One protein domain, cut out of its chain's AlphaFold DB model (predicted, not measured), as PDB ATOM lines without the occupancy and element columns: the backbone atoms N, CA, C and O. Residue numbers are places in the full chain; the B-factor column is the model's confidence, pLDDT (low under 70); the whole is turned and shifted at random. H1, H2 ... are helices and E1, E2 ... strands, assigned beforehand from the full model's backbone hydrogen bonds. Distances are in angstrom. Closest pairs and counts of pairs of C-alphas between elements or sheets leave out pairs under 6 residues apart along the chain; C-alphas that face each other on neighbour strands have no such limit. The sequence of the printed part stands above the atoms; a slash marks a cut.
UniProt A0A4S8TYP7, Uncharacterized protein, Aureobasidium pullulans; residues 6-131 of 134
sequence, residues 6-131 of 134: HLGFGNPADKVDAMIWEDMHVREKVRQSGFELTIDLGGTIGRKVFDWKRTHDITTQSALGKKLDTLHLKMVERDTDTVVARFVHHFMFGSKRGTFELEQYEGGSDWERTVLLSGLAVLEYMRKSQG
ATOM      1  N   HIS A   6      45.896   4.589  14.889       93.44
ATOM      2  CA  HIS A   6      47.173   5.300  14.849       93.44
ATOM      3  C   HIS A   6      47.712   5.540  16.264       93.44
ATOM      4  O   HIS A   6      46.991   6.036  17.136       93.44
ATOM      5  N   LEU A   7      48.984   5.217  16.480       93.06
ATOM      6  CA  LEU A   7      49.708   5.405  17.734       93.06
ATOM      7  C   LEU A   7      50.870   6.371  17.506       93.06
ATOM      8  O   LEU A   7      51.728   6.117  16.668       93.06
ATOM      9  N   GLY A   8      50.890   7.475  18.252       91.31
ATOM     10  CA  GLY A   8      51.985   8.444  18.224       91.31
ATOM     11  C   GLY A   8      52.978   8.196  19.359       91.31
ATOM     12  O   GLY A   8      52.583   8.159  20.527       91.31
ATOM     13  N   PHE A   9      54.257   8.064  19.017       88.69
ATOM     14  CA  PHE A   9      55.381   7.948  19.941       88.69
ATOM     15  C   PHE A   9      56.302   9.161  19.808       88.69
ATOM     16  O   PHE A   9      56.830   9.451  18.735       88.69
ATOM     17  N   GLY A  10      56.493   9.885  20.907       86.44
ATOM     18  CA  GLY A  10      57.292  11.104  20.922       86.44
ATOM     19  C   GLY A  10      57.028  11.944  22.162       86.44
ATOM     20  O   GLY A  10      56.240  11.573  23.037       86.44
ATOM     21  N   ASN A  11      57.699  13.089  22.245       86.06
ATOM     22  CA  ASN A  11      57.468  14.055  23.308       86.06
ATOM     23  C   ASN A  11      56.240  14.921  22.964       86.06
ATOM     24  O   ASN A  11      56.232  15.568  21.918       86.06
ATOM     25  N   PRO A  12      55.215  14.991  23.832       84.69
ATOM     26  CA  PRO A  12      54.025  15.803  23.575       84.69
ATOM     27  C   PRO A  12      54.299  17.315  23.508       84.69
ATOM     28  O   PRO A  12      53.439  18.053  23.037       84.69
ATOM     29  N   ALA A  13      55.453  17.786  23.993       90.00
ATOM     30  CA  ALA A  13      55.856  19.189  23.888       90.00
ATOM     31  C   ALA A  13      56.464  19.556  22.520       90.00
ATOM     32  O   ALA A  13      56.599  20.743  22.218       90.00
ATOM     33  N   ASP A  14      56.831  18.564  21.704       91.56
ATOM     34  CA  ASP A  14      57.447  18.791  20.400       91.56
ATOM     35  C   ASP A  14      56.393  19.047  19.309       91.56
ATOM     36  O   ASP A  14      55.185  18.878  19.493       91.56
ATOM     37  N   LYS A  15      56.854  19.480  18.129       89.31
ATOM     38  CA  LYS A  15      55.988  19.626  16.951       89.31
ATOM     39  C   LYS A  15      55.499  18.255  16.479       89.31
ATOM     40  O   LYS A  15      56.234  17.277  16.553       89.31
ATOM     41  N   VAL A  16      54.300  18.216  15.893       85.56
ATOM     42  CA  VAL A  16      53.684  16.984  15.360       85.56
ATOM     43  C   VAL A  16      54.594  16.251  14.368       85.56
ATOM     44  O   VAL A  16      54.618  15.027  14.374       85.56
ATOM     45  N   ASP A  17      55.389  16.974  13.577       89.19
ATOM     46  CA  ASP A  17      56.314  16.383  12.597       89.19
ATOM     47  C   ASP A  17      57.464  15.582  13.236       89.19
ATOM     48  O   ASP A  17      58.114  14.793  12.558       89.19
ATOM     49  N   ALA A  18      57.730  15.781  14.532       89.62
ATOM     50  CA  ALA A  18      58.708  15.004  15.294       89.62
ATOM     51  C   ALA A  18      58.105  13.723  15.904       89.62
ATOM     52  O   ALA A  18      58.832  12.916  16.481       89.62
ATOM     53  N   MET A  19      56.785  13.538  15.798       90.31
ATOM     54  CA  MET A  19      56.088  12.351  16.282       90.31
ATOM     55  C   MET A  19      56.327  11.175  15.334       90.31
ATOM     56  O   MET A  19      56.137  11.284  14.123       90.31
ATOM     57  N   ILE A  20      56.670  10.023  15.900       90.50
ATOM     58  CA  ILE A  20      56.725   8.763  15.164       90.50
ATOM     59  C   ILE A  20      55.326   8.152  15.200       90.50
ATOM     60  O   ILE A  20      54.784   7.899  16.275       90.50
ATOM     61  N   TRP A  21      54.734   7.932  14.031       91.69
ATOM     62  CA  TRP A  21      53.411   7.328  13.902       91.69
ATOM     63  C   TRP A  21      53.531   5.862  13.507       91.69
ATOM     64  O   TRP A  21      54.186   5.538  12.520       91.69
ATOM     65  N   GLU A  22      52.871   4.997  14.271       94.38
ATOM     66  CA  GLU A  22      52.781   3.561  14.016       94.38
ATOM     67  C   GLU A  22      51.314   3.134  13.933       94.38
ATOM     68  O   GLU A  22      50.439   3.707  14.591       94.38
ATOM     69  N   ASP A  23      51.049   2.096  13.144       94.56
ATOM     70  CA  ASP A  23      49.693   1.623  12.880       94.56
ATOM     71  C   ASP A  23      49.411   0.289  13.564       94.56
ATOM     72  O   ASP A  23      50.157  -0.690  13.444       94.56
ATOM     73  N   MET A  24      48.253   0.224  14.218       95.38
ATOM     74  CA  MET A  24      47.678  -1.010  14.723       95.38
ATOM     75  C   MET A  24      46.453  -1.417  13.900       95.38
ATOM     76  O   MET A  24      45.476  -0.679  13.779       95.38
ATOM     77  N   HIS A  25      46.479  -2.633  13.366       93.38
ATOM     78  CA  HIS A  25      45.449  -3.164  12.484       93.38
ATOM     79  C   HIS A  25      44.552  -4.160  13.212       93.38
ATOM     80  O   HIS A  25      45.018  -5.127  13.815       93.38
ATOM     81  N   VAL A  26      43.238  -3.975  13.097       90.25
ATOM     82  CA  VAL A  26      42.268  -4.959  13.581       90.25
ATOM     83  C   VAL A  26      42.235  -6.132  12.605       90.25
ATOM     84  O   VAL A  26      41.918  -5.979  11.427       90.25
ATOM     85  N   ARG A  27      42.569  -7.323  13.096       83.50
ATOM     86  CA  ARG A  27      42.504  -8.578  12.349       83.50
ATOM     87  C   ARG A  27      41.305  -9.382  12.817       83.50
ATOM     88  O   ARG A  27      41.296  -9.936  13.915       83.50
ATOM     89  N   GLU A  28      40.300  -9.493  11.963       67.75
ATOM     90  CA  GLU A  28      39.184 -10.405  12.188       67.75
ATOM     91  C   GLU A  28      39.586 -11.814  11.741       67.75
ATOM     92  O   GLU A  28      39.752 -12.086  10.552       67.75
ATOM     93  N   LYS A  29      39.755 -12.738  12.691       58.12
ATOM     94  CA  LYS A  29      39.665 -14.173  12.399       58.12
ATOM     95  C   LYS A  29      38.277 -14.648  12.804       58.12
ATOM     96  O   LYS A  29      37.722 -14.144  13.774       58.12
ATOM     97  N   VAL A  30      37.769 -15.670  12.110       48.97
ATOM     98  CA  VAL A  30      36.409 -16.263  12.175       48.97
ATOM     99  C   VAL A  30      35.822 -16.443  13.595       48.97
ATOM    100  O   VAL A  30      34.614 -16.606  13.737       48.97
ATOM    101  N   ARG A  31      36.635 -16.410  14.665       47.00
ATOM    102  CA  ARG A  31      36.193 -16.488  16.073       47.00
ATOM    103  C   ARG A  31      36.890 -15.535  17.059       47.00
ATOM    104  O   ARG A  31      36.531 -15.546  18.232       47.00
ATOM    105  N   GLN A  32      37.885 -14.748  16.641       55.59
ATOM    106  CA  GLN A  32      38.632 -13.842  17.525       55.59
ATOM    107  C   GLN A  32      39.143 -12.625  16.749       55.59
ATOM    108  O   GLN A  32      39.855 -12.774  15.754       55.59
ATOM    109  N   SER A  33      38.826 -11.429  17.242       65.44
ATOM    110  CA  SER A  33      39.499 -10.201  16.825       65.44
ATOM    111  C   SER A  33      40.866 -10.139  17.508       65.44
ATOM    112  O   SER A  33      40.947 -10.159  18.740       65.44
ATOM    113  N   GLY A  34      41.929 -10.118  16.711       86.50
ATOM    114  CA  GLY A  34      43.273  -9.758  17.148       86.50
ATOM    115  C   GLY A  34      43.597  -8.332  16.714       86.50
ATOM    116  O   GLY A  34      42.990  -7.820  15.778       86.50
ATOM    117  N   PHE A  35      44.548  -7.696  17.379       93.50
ATOM    118  CA  PHE A  35      45.064  -6.388  16.998       93.50
ATOM    119  C   PHE A  35      46.553  -6.527  16.742       93.50
ATOM    120  O   PHE A  35      47.317  -6.838  17.652       93.50
ATOM    121  N   GLU A  36      46.942  -6.327  15.495       95.56
ATOM    122  CA  GLU A  36      48.326  -6.398  15.067       95.56
ATOM    123  C   GLU A  36      48.974  -5.028  15.208       95.56
ATOM    124  O   GLU A  36      48.526  -4.077  14.579       95.56
ATOM    125  N   LEU A  37      50.055  -4.948  15.970       96.19
ATOM    126  CA  LEU A  37      50.951  -3.806  16.028       96.19
ATOM    127  C   LEU A  37      52.239  -4.151  15.286       96.19
ATOM    128  O   LEU A  37      52.885  -5.142  15.615       96.19
ATOM    129  N   THR A  38      52.641  -3.312  14.337       95.25
ATOM    130  CA  THR A  38      54.014  -3.313  13.819       95.25
ATOM    131  C   THR A  38      54.705  -2.070  14.352       95.25
ATOM    132  O   THR A  38      54.154  -0.985  14.217       95.25
ATOM    133  N   ILE A  39      55.863  -2.224  14.991       94.75
ATOM    134  CA  ILE A  39      56.591  -1.104  15.601       94.75
ATOM    135  C   ILE A  39      58.097  -1.293  15.466       94.75
ATOM    136  O   ILE A  39      58.594  -2.420  15.551       94.75
ATOM    137  N   ASP A  40      58.823  -0.202  15.230       92.81
ATOM    138  CA  ASP A  40      60.280  -0.175  15.367       92.81
ATOM    139  C   ASP A  40      60.692   0.045  16.830       92.81
ATOM    140  O   ASP A  40      60.403   1.085  17.419       92.81
ATOM    141  N   LEU A  41      61.364  -0.944  17.425       91.19
ATOM    142  CA  LEU A  41      61.883  -0.860  18.796       91.19
ATOM    143  C   LEU A  41      63.275  -0.210  18.862       91.19
ATOM    144  O   LEU A  41      63.845  -0.059  19.944       91.19
ATOM    145  N   GLY A  42      63.819   0.194  17.711       87.00
ATOM    146  CA  GLY A  42      65.089   0.890  17.583       87.00
ATOM    147  C   GLY A  42      66.318  -0.000  17.788       87.00
ATOM    148  O   GLY A  42      66.246  -1.204  18.059       87.00
ATOM    149  N   GLY A  43      67.490   0.626  17.642       81.88
ATOM    150  CA  GLY A  43      68.789  -0.005  17.882       81.88
ATOM    151  C   GLY A  43      69.010  -1.284  17.067       81.88
ATOM    152  O   GLY A  43      68.776  -1.315  15.862       81.88
ATOM    153  N   THR A  44      69.488  -2.336  17.735       87.81
ATOM    154  CA  THR A  44      69.733  -3.665  17.146       87.81
ATOM    155  C   THR A  44      68.506  -4.581  17.154       87.81
ATOM    156  O   THR A  44      68.558  -5.647  16.546       87.81
ATOM    157  N   ILE A  45      67.418  -4.192  17.834       91.38
ATOM    158  CA  ILE A  45      66.180  -4.986  17.931       91.38
ATOM    159  C   ILE A  45      65.369  -4.833  16.641       91.38
ATOM    160  O   ILE A  45      64.876  -5.817  16.086       91.38
ATOM    161  N   GLY A  46      65.273  -3.592  16.154       92.00
ATOM    162  CA  GLY A  46      64.585  -3.243  14.919       92.00
ATOM    163  C   GLY A  46      63.072  -3.451  14.975       92.00
ATOM    164  O   GLY A  46      62.437  -3.424  16.034       92.00
ATOM    165  N   ARG A  47      62.483  -3.649  13.793       94.25
ATOM    166  CA  ARG A  47      61.034  -3.751  13.615       94.25
ATOM    167  C   ARG A  47      60.498  -5.121  14.015       94.25
ATOM    168  O   ARG A  47      60.981  -6.150  13.547       94.25
ATOM    169  N   LYS A  48      59.449  -5.110  14.839       95.69
ATOM    170  CA  LYS A  48      58.762  -6.298  15.352       95.69
ATOM    171  C   LYS A  48      57.260  -6.221  15.136       95.69
ATOM    172  O   LYS A  48      56.692  -5.139  14.968       95.69
ATOM    173  N   VAL A  49      56.630  -7.393  15.142       95.62
ATOM    174  CA  VAL A  49      55.183  -7.539  15.005       95.62
ATOM    175  C   VAL A  49      54.623  -8.199  16.254       95.62
ATOM    176  O   VAL A  49      55.091  -9.253  16.682       95.62
ATOM    177  N   PHE A  50      53.590  -7.584  16.815       96.50
ATOM    178  CA  PHE A  50      52.920  -8.048  18.015       96.50
ATOM    179  C   PHE A  50      51.426  -8.204  17.780       96.50
ATOM    180  O   PHE A  50      50.809  -7.407  17.080       96.50
ATOM    181  N   ASP A  51      50.832  -9.200  18.422       95.75
ATOM    182  CA  ASP A  51      49.395  -9.427  18.423       95.75
ATOM    183  C   ASP A  51      48.827  -9.256  19.828       95.75
ATOM    184  O   ASP A  51      49.114 -10.050  20.728       95.75
ATOM    185  N   TRP A  52      47.948  -8.274  20.003       95.56
ATOM    186  CA  TRP A  52      47.031  -8.242  21.133       95.56
ATOM    187  C   TRP A  52      45.819  -9.120  20.833       95.56
ATOM    188  O   TRP A  52      45.118  -8.934  19.839       95.56
ATOM    189  N   LYS A  53      45.542 -10.088  21.704       92.25
ATOM    190  CA  LYS A  53      44.406 -11.010  21.565       92.25
ATOM    191  C   LYS A  53      43.779 -11.316  22.916       92.25
ATOM    192  O   LYS A  53      44.454 -11.275  23.945       92.25
ATOM    193  N   ARG A  54      42.485 -11.655  22.916       89.25
ATOM    194  CA  ARG A  54      41.810 -12.148  24.126       89.25
ATOM    195  C   ARG A  54      42.501 -13.401  24.658       89.25
ATOM    196  O   ARG A  54      42.985 -14.233  23.888       89.25
ATOM    197  N   THR A  55      42.518 -13.545  25.976       87.19
ATOM    198  CA  THR A  55      43.061 -14.726  26.650       87.19
ATOM    199  C   THR A  55      42.155 -15.175  27.791       87.19
ATOM    200  O   THR A  55      41.444 -14.372  28.379       87.19
ATOM    201  N   HIS A  56      42.188 -16.469  28.101       82.00
ATOM    202  CA  HIS A  56      41.628 -17.038  29.336       82.00
ATOM    203  C   HIS A  56      42.727 -17.631  30.232       82.00
ATOM    204  O   HIS A  56      42.454 -18.159  31.310       82.00
ATOM    205  N   ASP A  57      43.974 -17.557  29.770       78.81
ATOM    206  CA  ASP A  57      45.144 -18.087  30.452       78.81
ATOM    207  C   ASP A  57      45.692 -17.055  31.444       78.81
ATOM    208  O   ASP A  57      46.691 -16.378  31.188       78.81
ATOM    209  N   ILE A  58      44.942 -16.874  32.535       76.88
ATOM    210  CA  ILE A  58      45.333 -16.089  33.706       76.88
ATOM    211  C   ILE A  58      45.564 -17.064  34.865       76.88
ATOM    212  O   ILE A  58      44.650 -17.782  35.295       76.88
ATOM    213  N   THR A  59      46.800 -17.112  35.356       66.94
ATOM    214  CA  THR A  59      47.286 -18.069  36.365       66.94
ATOM    215  C   THR A  59      46.699 -17.831  37.756       66.94
ATOM    216  O   THR A  59      46.556 -18.780  38.522       66.94
ATOM    217  N   THR A  60      46.297 -16.602  38.080       66.31
ATOM    218  CA  THR A  60      45.887 -16.185  39.434       66.31
ATOM    219  C   THR A  60      44.373 -16.170  39.678       66.31
ATOM    220  O   THR A  60      43.934 -15.879  40.789       66.31
ATOM    221  N   GLN A  61      43.541 -16.499  38.682       64.50
ATOM    222  CA  GLN A  61      42.083 -16.425  38.830       64.50
ATOM    223  C   GLN A  61      41.436 -17.717  39.338       64.50
ATOM    224  O   GLN A  61      41.710 -18.818  38.853       64.50
ATOM    225  N   SER A  62      40.473 -17.558  40.252       67.44
ATOM    226  CA  SER A  62      39.565 -18.629  40.672       67.44
ATOM    227  C   SER A  62      38.697 -19.122  39.504       67.44
ATOM    228  O   SER A  62      38.450 -18.394  38.541       67.44
ATOM    229  N   ALA A  63      38.175 -20.350  39.595       65.94
ATOM    230  CA  ALA A  63      37.299 -20.918  38.562       65.94
ATOM    231  C   ALA A  63      36.038 -20.064  38.298       65.94
ATOM    232  O   ALA A  63      35.572 -19.987  37.163       65.94
ATOM    233  N   LEU A  64      35.513 -19.391  39.332       62.78
ATOM    234  CA  LEU A  64      34.388 -18.460  39.206       62.78
ATOM    235  C   LEU A  64      34.803 -17.165  38.487       62.78
ATOM    236  O   LEU A  64      34.073 -16.692  37.620       62.78
ATOM    237  N   GLY A  65      35.994 -16.636  38.795       65.38
ATOM    238  CA  GLY A  65      36.570 -15.468  38.121       65.38
ATOM    239  C   GLY A  65      36.770 -15.703  36.625       65.38
ATOM    240  O   GLY A  65      36.290 -14.911  35.824       65.38
ATOM    241  N   LYS A  66      37.333 -16.857  36.240       65.88
ATOM    242  CA  LYS A  66      37.528 -17.238  34.826       65.88
ATOM    243  C   LYS A  66      36.226 -17.335  34.022       65.88
ATOM    244  O   LYS A  66      36.245 -17.196  32.803       65.88
ATOM    245  N   LYS A  67      35.101 -17.630  34.686       64.19
ATOM    246  CA  LYS A  67      33.786 -17.778  34.042       64.19
ATOM    247  C   LYS A  67      33.091 -16.433  33.809       64.19
ATOM    248  O   LYS A  67      32.283 -16.330  32.891       64.19
ATOM    249  N   LEU A  68      33.374 -15.437  34.648       64.88
ATOM    250  CA  LEU A  68      32.728 -14.121  34.621       64.88
ATOM    251  C   LEU A  68      33.586 -13.062  33.924       64.88
ATOM    252  O   LEU A  68      33.050 -12.188  33.247       64.88
ATOM    253  N   ASP A  69      34.908 -13.160  34.049       66.69
ATOM    254  CA  ASP A  69      35.834 -12.204  33.465       66.69
ATOM    255  C   ASP A  69      36.352 -12.686  32.106       66.69
ATOM    256  O   ASP A  69      37.041 -13.698  31.978       66.69
ATOM    257  N   THR A  70      35.965 -11.963  31.058       70.38
ATOM    258  CA  THR A  70      36.249 -12.332  29.664       70.38
ATOM    259  C   THR A  70      37.029 -11.260  28.906       70.38
ATOM    260  O   THR A  70      37.220 -11.393  27.691       70.38
ATOM    261  N   LEU A  71      37.484 -10.205  29.598       84.62
ATOM    262  CA  LEU A  71      38.200  -9.077  28.990       84.62
ATOM    263  C   LEU A  71      39.704  -9.087  29.300       84.62
ATOM    264  O   LEU A  71      40.358  -8.048  29.304       84.62
ATOM    265  N   HIS A  72      40.288 -10.261  29.522       90.12
ATOM    266  CA  HIS A  72      41.741 -10.370  29.573       90.12
ATOM    267  C   HIS A  72      42.337 -10.313  28.170       90.12
ATOM    268  O   HIS A  72      41.813 -10.916  27.227       90.12
ATOM    269  N   LEU A  73      43.469  -9.629  28.048       93.31
ATOM    270  CA  LEU A  73      44.241  -9.553  26.814       93.31
ATOM    271  C   LEU A  73      45.664 -10.044  27.065       93.31
ATOM    272  O   LEU A  73      46.193  -9.904  28.166       93.31
ATOM    273  N   LYS A  74      46.294 -10.584  26.028       95.06
ATOM    274  CA  LYS A  74      47.735 -10.825  25.987       95.06
ATOM    275  C   LYS A  74      48.334 -10.226  24.729       95.06
ATOM    276  O   LYS A  74      47.706 -10.299  23.672       95.06
ATOM    277  N   MET A  75      49.531  -9.675  24.867       96.56
ATOM    278  CA  MET A  75      50.398  -9.253  23.777       96.56
ATOM    279  C   MET A  75      51.378 -10.382  23.488       96.56
ATOM    280  O   MET A  75      52.009 -10.907  24.407       96.56
ATOM    281  N   VAL A  76      51.479 -10.772  22.224       95.75
ATOM    282  CA  VAL A  76      52.341 -11.869  21.785       95.75
ATOM    283  C   VAL A  76      53.258 -11.374  20.683       95.75
ATOM    284  O   VAL A  76      52.769 -10.804  19.712       95.75
ATOM    285  N   GLU A  77      54.563 -11.572  20.836       95.88
ATOM    286  CA  GLU A  77      55.532 -11.350  19.762       95.88
ATOM    287  C   GLU A  77      55.365 -12.456  18.721       95.88
ATOM    288  O   GLU A  77      55.293 -13.637  19.063       95.88
ATOM    289  N   ARG A  78      55.207 -12.076  17.455       93.31
ATOM    290  CA  ARG A  78      54.717 -13.004  16.441       93.31
ATOM    291  C   ARG A  78      55.745 -14.039  16.000       93.31
ATOM    292  O   ARG A  78      55.349 -15.176  15.751       93.31
ATOM    293  N   ASP A  79      57.010 -13.663  15.863       92.44
ATOM    294  CA  ASP A  79      58.023 -14.555  15.294       92.44
ATOM    295  C   ASP A  79      58.349 -15.711  16.252       92.44
ATOM    296  O   ASP A  79      58.620 -16.831  15.822       92.44
ATOM    297  N   THR A  80      58.287 -15.450  17.556       93.38
ATOM    298  CA  THR A  80      58.627 -16.396  18.626       93.38
ATOM    299  C   THR A  80      57.406 -16.975  19.344       93.38
ATOM    300  O   THR A  80      57.563 -17.886  20.153       93.38
ATOM    301  N   ASP A  81      56.201 -16.454  19.081       92.69
ATOM    302  CA  ASP A  81      54.955 -16.735  19.824       92.69
ATOM    303  C   ASP A  81      55.084 -16.495  21.346       92.69
ATOM    304  O   ASP A  81      54.331 -17.038  22.160       92.69
ATOM    305  N   THR A  82      56.030 -15.642  21.751       94.56
ATOM    306  CA  THR A  82      56.288 -15.324  23.159       94.56
ATOM    307  C   THR A  82      55.231 -14.362  23.686       94.56
ATOM    308  O   THR A  82      54.980 -13.312  23.093       94.56
ATOM    309  N   VAL A  83      54.620 -14.677  24.833       95.25
ATOM    310  CA  VAL A  83      53.771 -13.715  25.549       95.25
ATOM    311  C   VAL A  83      54.666 -12.694  26.233       95.25
ATOM    312  O   VAL A  83      55.465 -13.056  27.086       95.25
ATOM    313  N   VAL A  84      54.510 -11.426  25.864       96.31
ATOM    314  CA  VAL A  84      55.381 -10.337  26.331       96.31
ATOM    315  C   VAL A  84      54.670  -9.371  27.282       96.31
ATOM    316  O   VAL A  84      55.313  -8.627  28.017       96.31
ATOM    317  N   ALA A  85      53.335  -9.385  27.297       96.69
ATOM    318  CA  ALA A  85      52.535  -8.650  28.270       96.69
ATOM    319  C   ALA A  85      51.111  -9.204  28.378       96.69
ATOM    320  O   ALA A  85      50.606  -9.876  27.470       96.69
ATOM    321  N   ARG A  86      50.424  -8.868  29.470       95.25
ATOM    322  CA  ARG A  86      48.997  -9.127  29.680       95.25
ATOM    323  C   ARG A  86      48.290  -7.890  30.208       95.25
ATOM    324  O   ARG A  86      48.859  -7.095  30.945       95.25
ATOM    325  N   PHE A  87      47.017  -7.767  29.856       93.62
ATOM    326  CA  PHE A  87      46.067  -6.943  30.587       93.62
ATOM    327  C   PHE A  87      45.112  -7.871  31.331       93.62
ATOM    328  O   PHE A  87      44.314  -8.590  30.718       93.62
ATOM    329  N   VAL A  88      45.197  -7.854  32.655       90.62
ATOM    330  CA  VAL A  88      44.316  -8.603  33.543       90.62
ATOM    331  C   VAL A  88      43.179  -7.684  33.961       90.62
ATOM    332  O   VAL A  88      43.339  -6.827  34.827       90.62
ATOM    333  N   HIS A  89      42.029  -7.834  33.311       88.00
ATOM    334  CA  HIS A  89      40.811  -7.137  33.695       88.00
ATOM    335  C   HIS A  89      40.381  -7.486  35.129       88.00
ATOM    336  O   HIS A  89      40.667  -8.572  35.635       88.00
ATOM    337  N   HIS A  90      39.724  -6.533  35.790       84.50
ATOM    338  CA  HIS A  90      39.087  -6.740  37.084       84.50
ATOM    339  C   HIS A  90      37.567  -6.626  36.914       84.50
ATOM    340  O   HIS A  90      37.022  -5.528  36.873       84.50
ATOM    341  N   PHE A  91      36.874  -7.765  36.817       70.06
ATOM    342  CA  PHE A  91      35.417  -7.807  36.624       70.06
ATOM    343  C   PHE A  91      34.578  -7.185  37.760       70.06
ATOM    344  O   PHE A  91      33.468  -6.725  37.503       70.06
ATOM    345  N   MET A  92      35.063  -7.166  39.009       66.69
ATOM    346  CA  MET A  92      34.314  -6.620  40.153       66.69
ATOM    347  C   MET A  92      34.813  -5.243  40.612       66.69
ATOM    348  O   MET A  92      36.003  -4.954  40.560       66.69
ATOM    349  N   PHE A  93      33.854  -4.445  41.099       50.94
ATOM    350  CA  PHE A  93      33.926  -3.081  41.641       50.94
ATOM    351  C   PHE A  93      35.300  -2.560  42.103       50.94
ATOM    352  O   PHE A  93      35.957  -3.132  42.971       50.94
ATOM    353  N   GLY A  94      35.653  -1.376  41.595       62.22
ATOM    354  CA  GLY A  94      36.789  -0.555  42.012       62.22
ATOM    355  C   GLY A  94      37.047   0.581  41.015       62.22
ATOM    356  O   GLY A  94      36.474   0.604  39.931       62.22
ATOM    357  N   SER A  95      37.935   1.521  41.350       70.56
ATOM    358  CA  SER A  95      38.353   2.602  40.435       70.56
ATOM    359  C   SER A  95      39.316   2.141  39.330       70.56
ATOM    360  O   SER A  95      39.670   2.926  38.452       70.56
ATOM    361  N   LYS A  96      39.772   0.881  39.371       81.25
ATOM    362  CA  LYS A  96      40.781   0.323  38.460       81.25
ATOM    363  C   LYS A  96      40.174  -0.761  37.574       81.25
ATOM    364  O   LYS A  96      39.742  -1.792  38.075       81.25
ATOM    365  N   ARG A  97      40.231  -0.547  36.256       82.75
ATOM    366  CA  ARG A  97      39.698  -1.455  35.221       82.75
ATOM    367  C   ARG A  97      40.486  -2.765  35.076       82.75
ATOM    368  O   ARG A  97      39.971  -3.745  34.550       82.75
ATOM    369  N   GLY A  98      41.743  -2.776  35.498       88.38
ATOM    370  CA  GLY A  98      42.617  -3.935  35.405       88.38
ATOM    371  C   GLY A  98      44.070  -3.565  35.654       88.38
ATOM    372  O   GLY A  98      44.379  -2.415  35.981       88.38
ATOM    373  N   THR A  99      44.942  -4.545  35.470       90.62
ATOM    374  CA  THR A  99      46.383  -4.445  35.702       90.62
ATOM    375  C   THR A  99      47.131  -4.855  34.439       90.62
ATOM    376  O   THR A  99      46.788  -5.861  33.822       90.62
ATOM    377  N   PHE A 100      48.140  -4.077  34.044       93.50
ATOM    378  CA  PHE A 100      49.100  -4.507  33.030       93.50
ATOM    379  C   PHE A 100      50.230  -5.282  33.705       93.50
ATOM    380  O   PHE A 100      50.849  -4.784  34.641       93.50
ATOM    381  N   GLU A 101      50.478  -6.493  33.225       93.75
ATOM    382  CA  GLU A 101      51.585  -7.349  33.640       93.75
ATOM    383  C   GLU A 101      52.570  -7.414  32.474       93.75
ATOM    384  O   GLU A 101      52.193  -7.810  31.369       93.75
ATOM    385  N   LEU A 102      53.807  -6.973  32.692       94.06
ATOM    386  CA  LEU A 102      54.853  -6.982  31.675       94.06
ATOM    387  C   LEU A 102      55.768  -8.170  31.943       94.06
ATOM    388  O   LEU A 102      56.281  -8.319  33.051       94.06
ATOM    389  N   GLU A 103      55.953  -9.012  30.932       91.56
ATOM    390  CA  GLU A 103      56.902 -10.117  31.001       91.56
ATOM    391  C   GLU A 103      58.311  -9.615  30.688       91.56
ATOM    392  O   GLU A 103      58.495  -8.572  30.052       91.56
ATOM    393  N   GLN A 104      59.320 -10.373  31.116       88.81
ATOM    394  CA  GLN A 104      60.698 -10.068  30.756       88.81
ATOM    395  C   GLN A 104      60.869 -10.201  29.237       88.81
ATOM    396  O   GLN A 104      60.765 -11.293  28.679       88.81
ATOM    397  N   TYR A 105      61.133  -9.080  28.572       93.12
ATOM    398  CA  TYR A 105      61.308  -9.011  27.128       93.12
ATOM    399  C   TYR A 105      62.333  -7.932  26.768       93.12
ATOM    400  O   TYR A 105      62.339  -6.845  27.349       93.12
ATOM    401  N   GLU A 106      63.198  -8.220  25.797       91.00
ATOM    402  CA  GLU A 106      64.219  -7.289  25.302       91.00
ATOM    403  C   GLU A 106      63.604  -6.279  24.319       91.00
ATOM    404  O   GLU A 106      63.886  -6.282  23.125       91.00
ATOM    405  N   GLY A 107      62.711  -5.424  24.824       88.81
ATOM    406  CA  GLY A 107      61.952  -4.458  24.022       88.81
ATOM    407  C   GLY A 107      62.576  -3.064  23.896       88.81
ATOM    408  O   GLY A 107      61.935  -2.162  23.363       88.81
ATOM    409  N   GLY A 108      63.790  -2.866  24.415       90.56
ATOM    410  CA  GLY A 108      64.456  -1.560  24.446       90.56
ATOM    411  C   GLY A 108      63.918  -0.609  25.524       90.56
ATOM    412  O   GLY A 108      63.137  -0.991  26.395       90.56
ATOM    413  N   SER A 109      64.365   0.650  25.486       87.25
ATOM    414  CA  SER A 109      64.104   1.646  26.540       87.25
ATOM    415  C   SER A 109      62.656   2.137  26.613       87.25
ATOM    416  O   SER A 109      62.220   2.569  27.674       87.25
ATOM    417  N   ASP A 110      61.906   2.062  25.511       88.38
ATOM    418  CA  ASP A 110      60.505   2.509  25.429       88.38
ATOM    419  C   ASP A 110      59.500   1.342  25.477       88.38
ATOM    420  O   ASP A 110      58.323   1.494  25.132       88.38
ATOM    421  N   TRP A 111      59.945   0.164  25.925       92.56
ATOM    422  CA  TRP A 111      59.126  -1.046  25.932       92.56
ATOM    423  C   TRP A 111      57.839  -0.899  26.749       92.56
ATOM    424  O   TRP A 111      56.746  -1.178  26.256       92.56
ATOM    425  N   GLU A 112      57.942  -0.392  27.979       93.75
ATOM    426  CA  GLU A 112      56.773  -0.238  28.850       93.75
ATOM    427  C   GLU A 112      55.744   0.723  28.246       93.75
ATOM    428  O   GLU A 112      54.542   0.452  28.251       93.75
ATOM    429  N   ARG A 113      56.221   1.826  27.648       92.44
ATOM    430  CA  ARG A 113      55.371   2.793  26.944       92.44
ATOM    431  C   ARG A 113      54.679   2.141  25.749       92.44
ATOM    432  O   ARG A 113      53.486   2.364  25.553       92.44
ATOM    433  N   THR A 114      55.397   1.322  24.985       94.31
ATOM    434  CA  THR A 114      54.858   0.566  23.845       94.31
ATOM    435  C   THR A 114      53.728  -0.360  24.268       94.31
ATOM    436  O   THR A 114      52.639  -0.312  23.688       94.31
ATOM    437  N   VAL A 115      53.942  -1.160  25.315       96.25
ATOM    438  CA  VAL A 115      52.920  -2.067  25.853       96.25
ATOM    439  C   VAL A 115      51.697  -1.283  26.327       96.25
ATOM    440  O   VAL A 115      50.571  -1.613  25.954       96.25
ATOM    441  N   LEU A 116      51.899  -0.221  27.109       95.44
ATOM    442  CA  LEU A 116      50.800   0.555  27.680       95.44
ATOM    443  C   LEU A 116      49.983   1.287  26.611       95.44
ATOM    444  O   LEU A 116      48.759   1.168  26.606       95.44
ATOM    445  N   LEU A 117      50.624   2.017  25.692       95.31
ATOM    446  CA  LEU A 117      49.916   2.769  24.651       95.31
ATOM    447  C   LEU A 117      49.139   1.839  23.718       95.31
ATOM    448  O   LEU A 117      47.962   2.078  23.447       95.31
ATOM    449  N   SER A 118      49.769   0.750  23.277       96.50
ATOM    450  CA  SER A 118      49.125  -0.217  22.389       96.50
ATOM    451  C   SER A 118      47.971  -0.951  23.085       96.50
ATOM    452  O   SER A 118      46.876  -1.039  22.531       96.50
ATOM    453  N   GLY A 119      48.153  -1.392  24.332       95.81
ATOM    454  CA  GLY A 119      47.099  -2.039  25.112       95.81
ATOM    455  C   GLY A 119      45.917  -1.111  25.414       95.81
ATOM    456  O   GLY A 119      44.760  -1.514  25.278       95.81
ATOM    457  N   LEU A 120      46.175   0.151  25.773       94.81
ATOM    458  CA  LEU A 120      45.121   1.151  25.987       94.81
ATOM    459  C   LEU A 120      44.339   1.439  24.703       94.81
ATOM    460  O   LEU A 120      43.113   1.550  24.749       94.81
ATOM    461  N   ALA A 121      45.020   1.503  23.562       94.88
ATOM    462  CA  ALA A 121      44.379   1.690  22.269       94.88
ATOM    463  C   ALA A 121      43.426   0.534  21.923       94.88
ATOM    464  O   ALA A 121      42.297   0.778  21.489       94.88
ATOM    465  N   VAL A 122      43.823  -0.711  22.212       93.38
ATOM    466  CA  VAL A 122      42.942  -1.884  22.096       93.38
ATOM    467  C   VAL A 122      41.723  -1.750  23.010       93.38
ATOM    468  O   VAL A 122      40.590  -1.925  22.561       93.38
ATOM    469  N   LEU A 123      41.920  -1.402  24.284       91.44
ATOM    470  CA  LEU A 123      40.827  -1.261  25.254       91.44
ATOM    471  C   LEU A 123      39.830  -0.154  24.878       91.44
ATOM    472  O   LEU A 123      38.621  -0.316  25.093       91.44
ATOM    473  N   GLU A 124      40.321   0.958  24.332       91.25
ATOM    474  CA  GLU A 124      39.493   2.066  23.853       91.25
ATOM    475  C   GLU A 124      38.732   1.682  22.582       91.25
ATOM    476  O   GLU A 124      37.521   1.905  22.498       91.25
ATOM    477  N   TYR A 125      39.396   1.031  21.623       89.88
ATOM    478  CA  TYR A 125      38.733   0.499  20.434       89.88
ATOM    479  C   TYR A 125      37.619  -0.479  20.812       89.88
ATOM    480  O   TYR A 125      36.496  -0.384  20.309       89.88
ATOM    481  N   MET A 126      37.901  -1.411  21.725       85.56
ATOM    482  CA  MET A 126      36.930  -2.408  22.166       85.56
ATOM    483  C   MET A 126      35.713  -1.767  22.829       85.56
ATOM    484  O   MET A 126      34.599  -2.161  22.499       85.56
ATOM    485  N   ARG A 127      35.863  -0.752  23.698       84.62
ATOM    486  CA  ARG A 127      34.655  -0.124  24.267       84.62
ATOM    487  C   ARG A 127      33.871   0.692  23.236       84.62
ATOM    488  O   ARG A 127      32.646   0.649  23.281       84.62
ATOM    489  N   LYS A 128      34.532   1.379  22.291       85.12
ATOM    490  CA  LYS A 128      33.834   2.108  21.213       85.12
ATOM    491  C   LYS A 128      33.063   1.165  20.286       85.12
ATOM    492  O   LYS A 128      31.935   1.467  19.920       85.12
ATOM    493  N   SER A 129      33.660   0.030  19.922       80.81
ATOM    494  CA  SER A 129      33.057  -0.945  19.002       80.81
ATOM    495  C   SER A 129      31.988  -1.823  19.652       80.81
ATOM    496  O   SER A 129      31.020  -2.183  18.994       80.81
ATOM    497  N   GLN A 130      32.132  -2.160  20.937       72.69
ATOM    498  CA  GLN A 130      31.185  -3.028  21.646       72.69
ATOM    499  C   GLN A 130      30.054  -2.246  22.330       72.69
ATOM    500  O   GLN A 130      29.168  -2.859  22.917       72.69
ATOM    501  N   GLY A 131      30.060  -0.909  22.248       58.41
ATOM    502  CA  GLY A 131      28.999  -0.058  22.796       58.41
ATOM    503  C   GLY A 131      28.945  -0.048  24.322       58.41
ATOM    504  O   GLY A 131      27.908   0.263  24.900       58.41
TER     505      GLY A 131
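AT A GLANCE: This is residues 6 to 131 of the 134 residues of an uncharacterized protein of Aureobasidium pullulans (UniProt A0A4S8TYP7). One antiparallel sheet of seven strands, curled like part of a barrel, wraps round a single long helix, H2. The small helix H1, between E4 and E5, lies beyond the sheet towards one end of the longest axis, and the loop of residues 10 to 19 between E1 and E2 lies towards the other end. The printed part has 126 residues, with named elements in the order E1, E2, E3, E4, H1, E5, E6, E7, H2; the sheet's order is E1, E2, E3, E4, E5, E6, E7, and the class is mixed, helices and strands. The whole is compact, with a radius of gyration of the C-alphas of 15.4 A, and only just elongated, spanning 47 by 31 by 30 A.

IN THESE COORDINATES: The sheet begins with E1, residues 6 to 9, from C-alpha 6 at (47.173, 5.300, 14.849). E2, residues 20 to 29, is 28.7 A long, E3, residues 32 to 40, is 25.7 A, and E4, residues 47 to 54, is 23.5 A. E5 is residues 73 to 77, E6 is residues 82 to 89 and 20.4 A long, and E7 is residues 98 to 102. H1 is residues 63 to 68, with C-alpha 63 at (37.299, -20.918, 38.562). H2, residues 111 to 130, runs 28.3 A to C-alpha 130 at (31.185, -3.028, 21.646).

HOW THE PARTS SIT: The strongly twisted sheet holds two meanders, each strand the antiparallel neighbour of the one before: E1 E2 E3 E4 and E5 E6 E7. Its edge strands are E1 and E7. The pairing of E2 is staggered: residues 20 to 23 pair with E1, N 7 and O 22 being 2.8 A apart, and residues 24 to 29 with E3, N 25 and O 36 being 2.8 A apart. Across the neighbour strands E3 and E4, N 37 and O 50 are within hydrogen-bond range at 2.8 A; across the neighbour strands E4 and E5, N 51 and O 76 are within hydrogen-bond range at 2.8 A. E6 bends by 51 degrees at residue 85; N 75 and O 85, 2.8 A, pair it with E5, and N 86 and O 101, 2.8 A, with E7. H2 is on one face of the sheet, as two layers, and the sheet curls round its residues 111 to 126. The closest C-alphas of H2 and E6 are those of Val 115 and Ala 85, 7.0 A; of H2 and E3, Val 122 and Phe 35, 7.1 A; of H2 and E1, Ser 118 and Leu 7, 7.3 A. H1 is not on the sheet and is apart from H2. In H1 and H2 every O i to N i+4 pair is within hydrogen-bond range.

THE WHOLE: The two C-alphas farthest apart, those of Lys 15 and Ala 63, are 49.6 A apart. The printed part has no cut and no long link. Mean pLDDT of the printed part is 85.6; residues 28 to 33, 59 to 69, 92 to 94 and 131 are under 70.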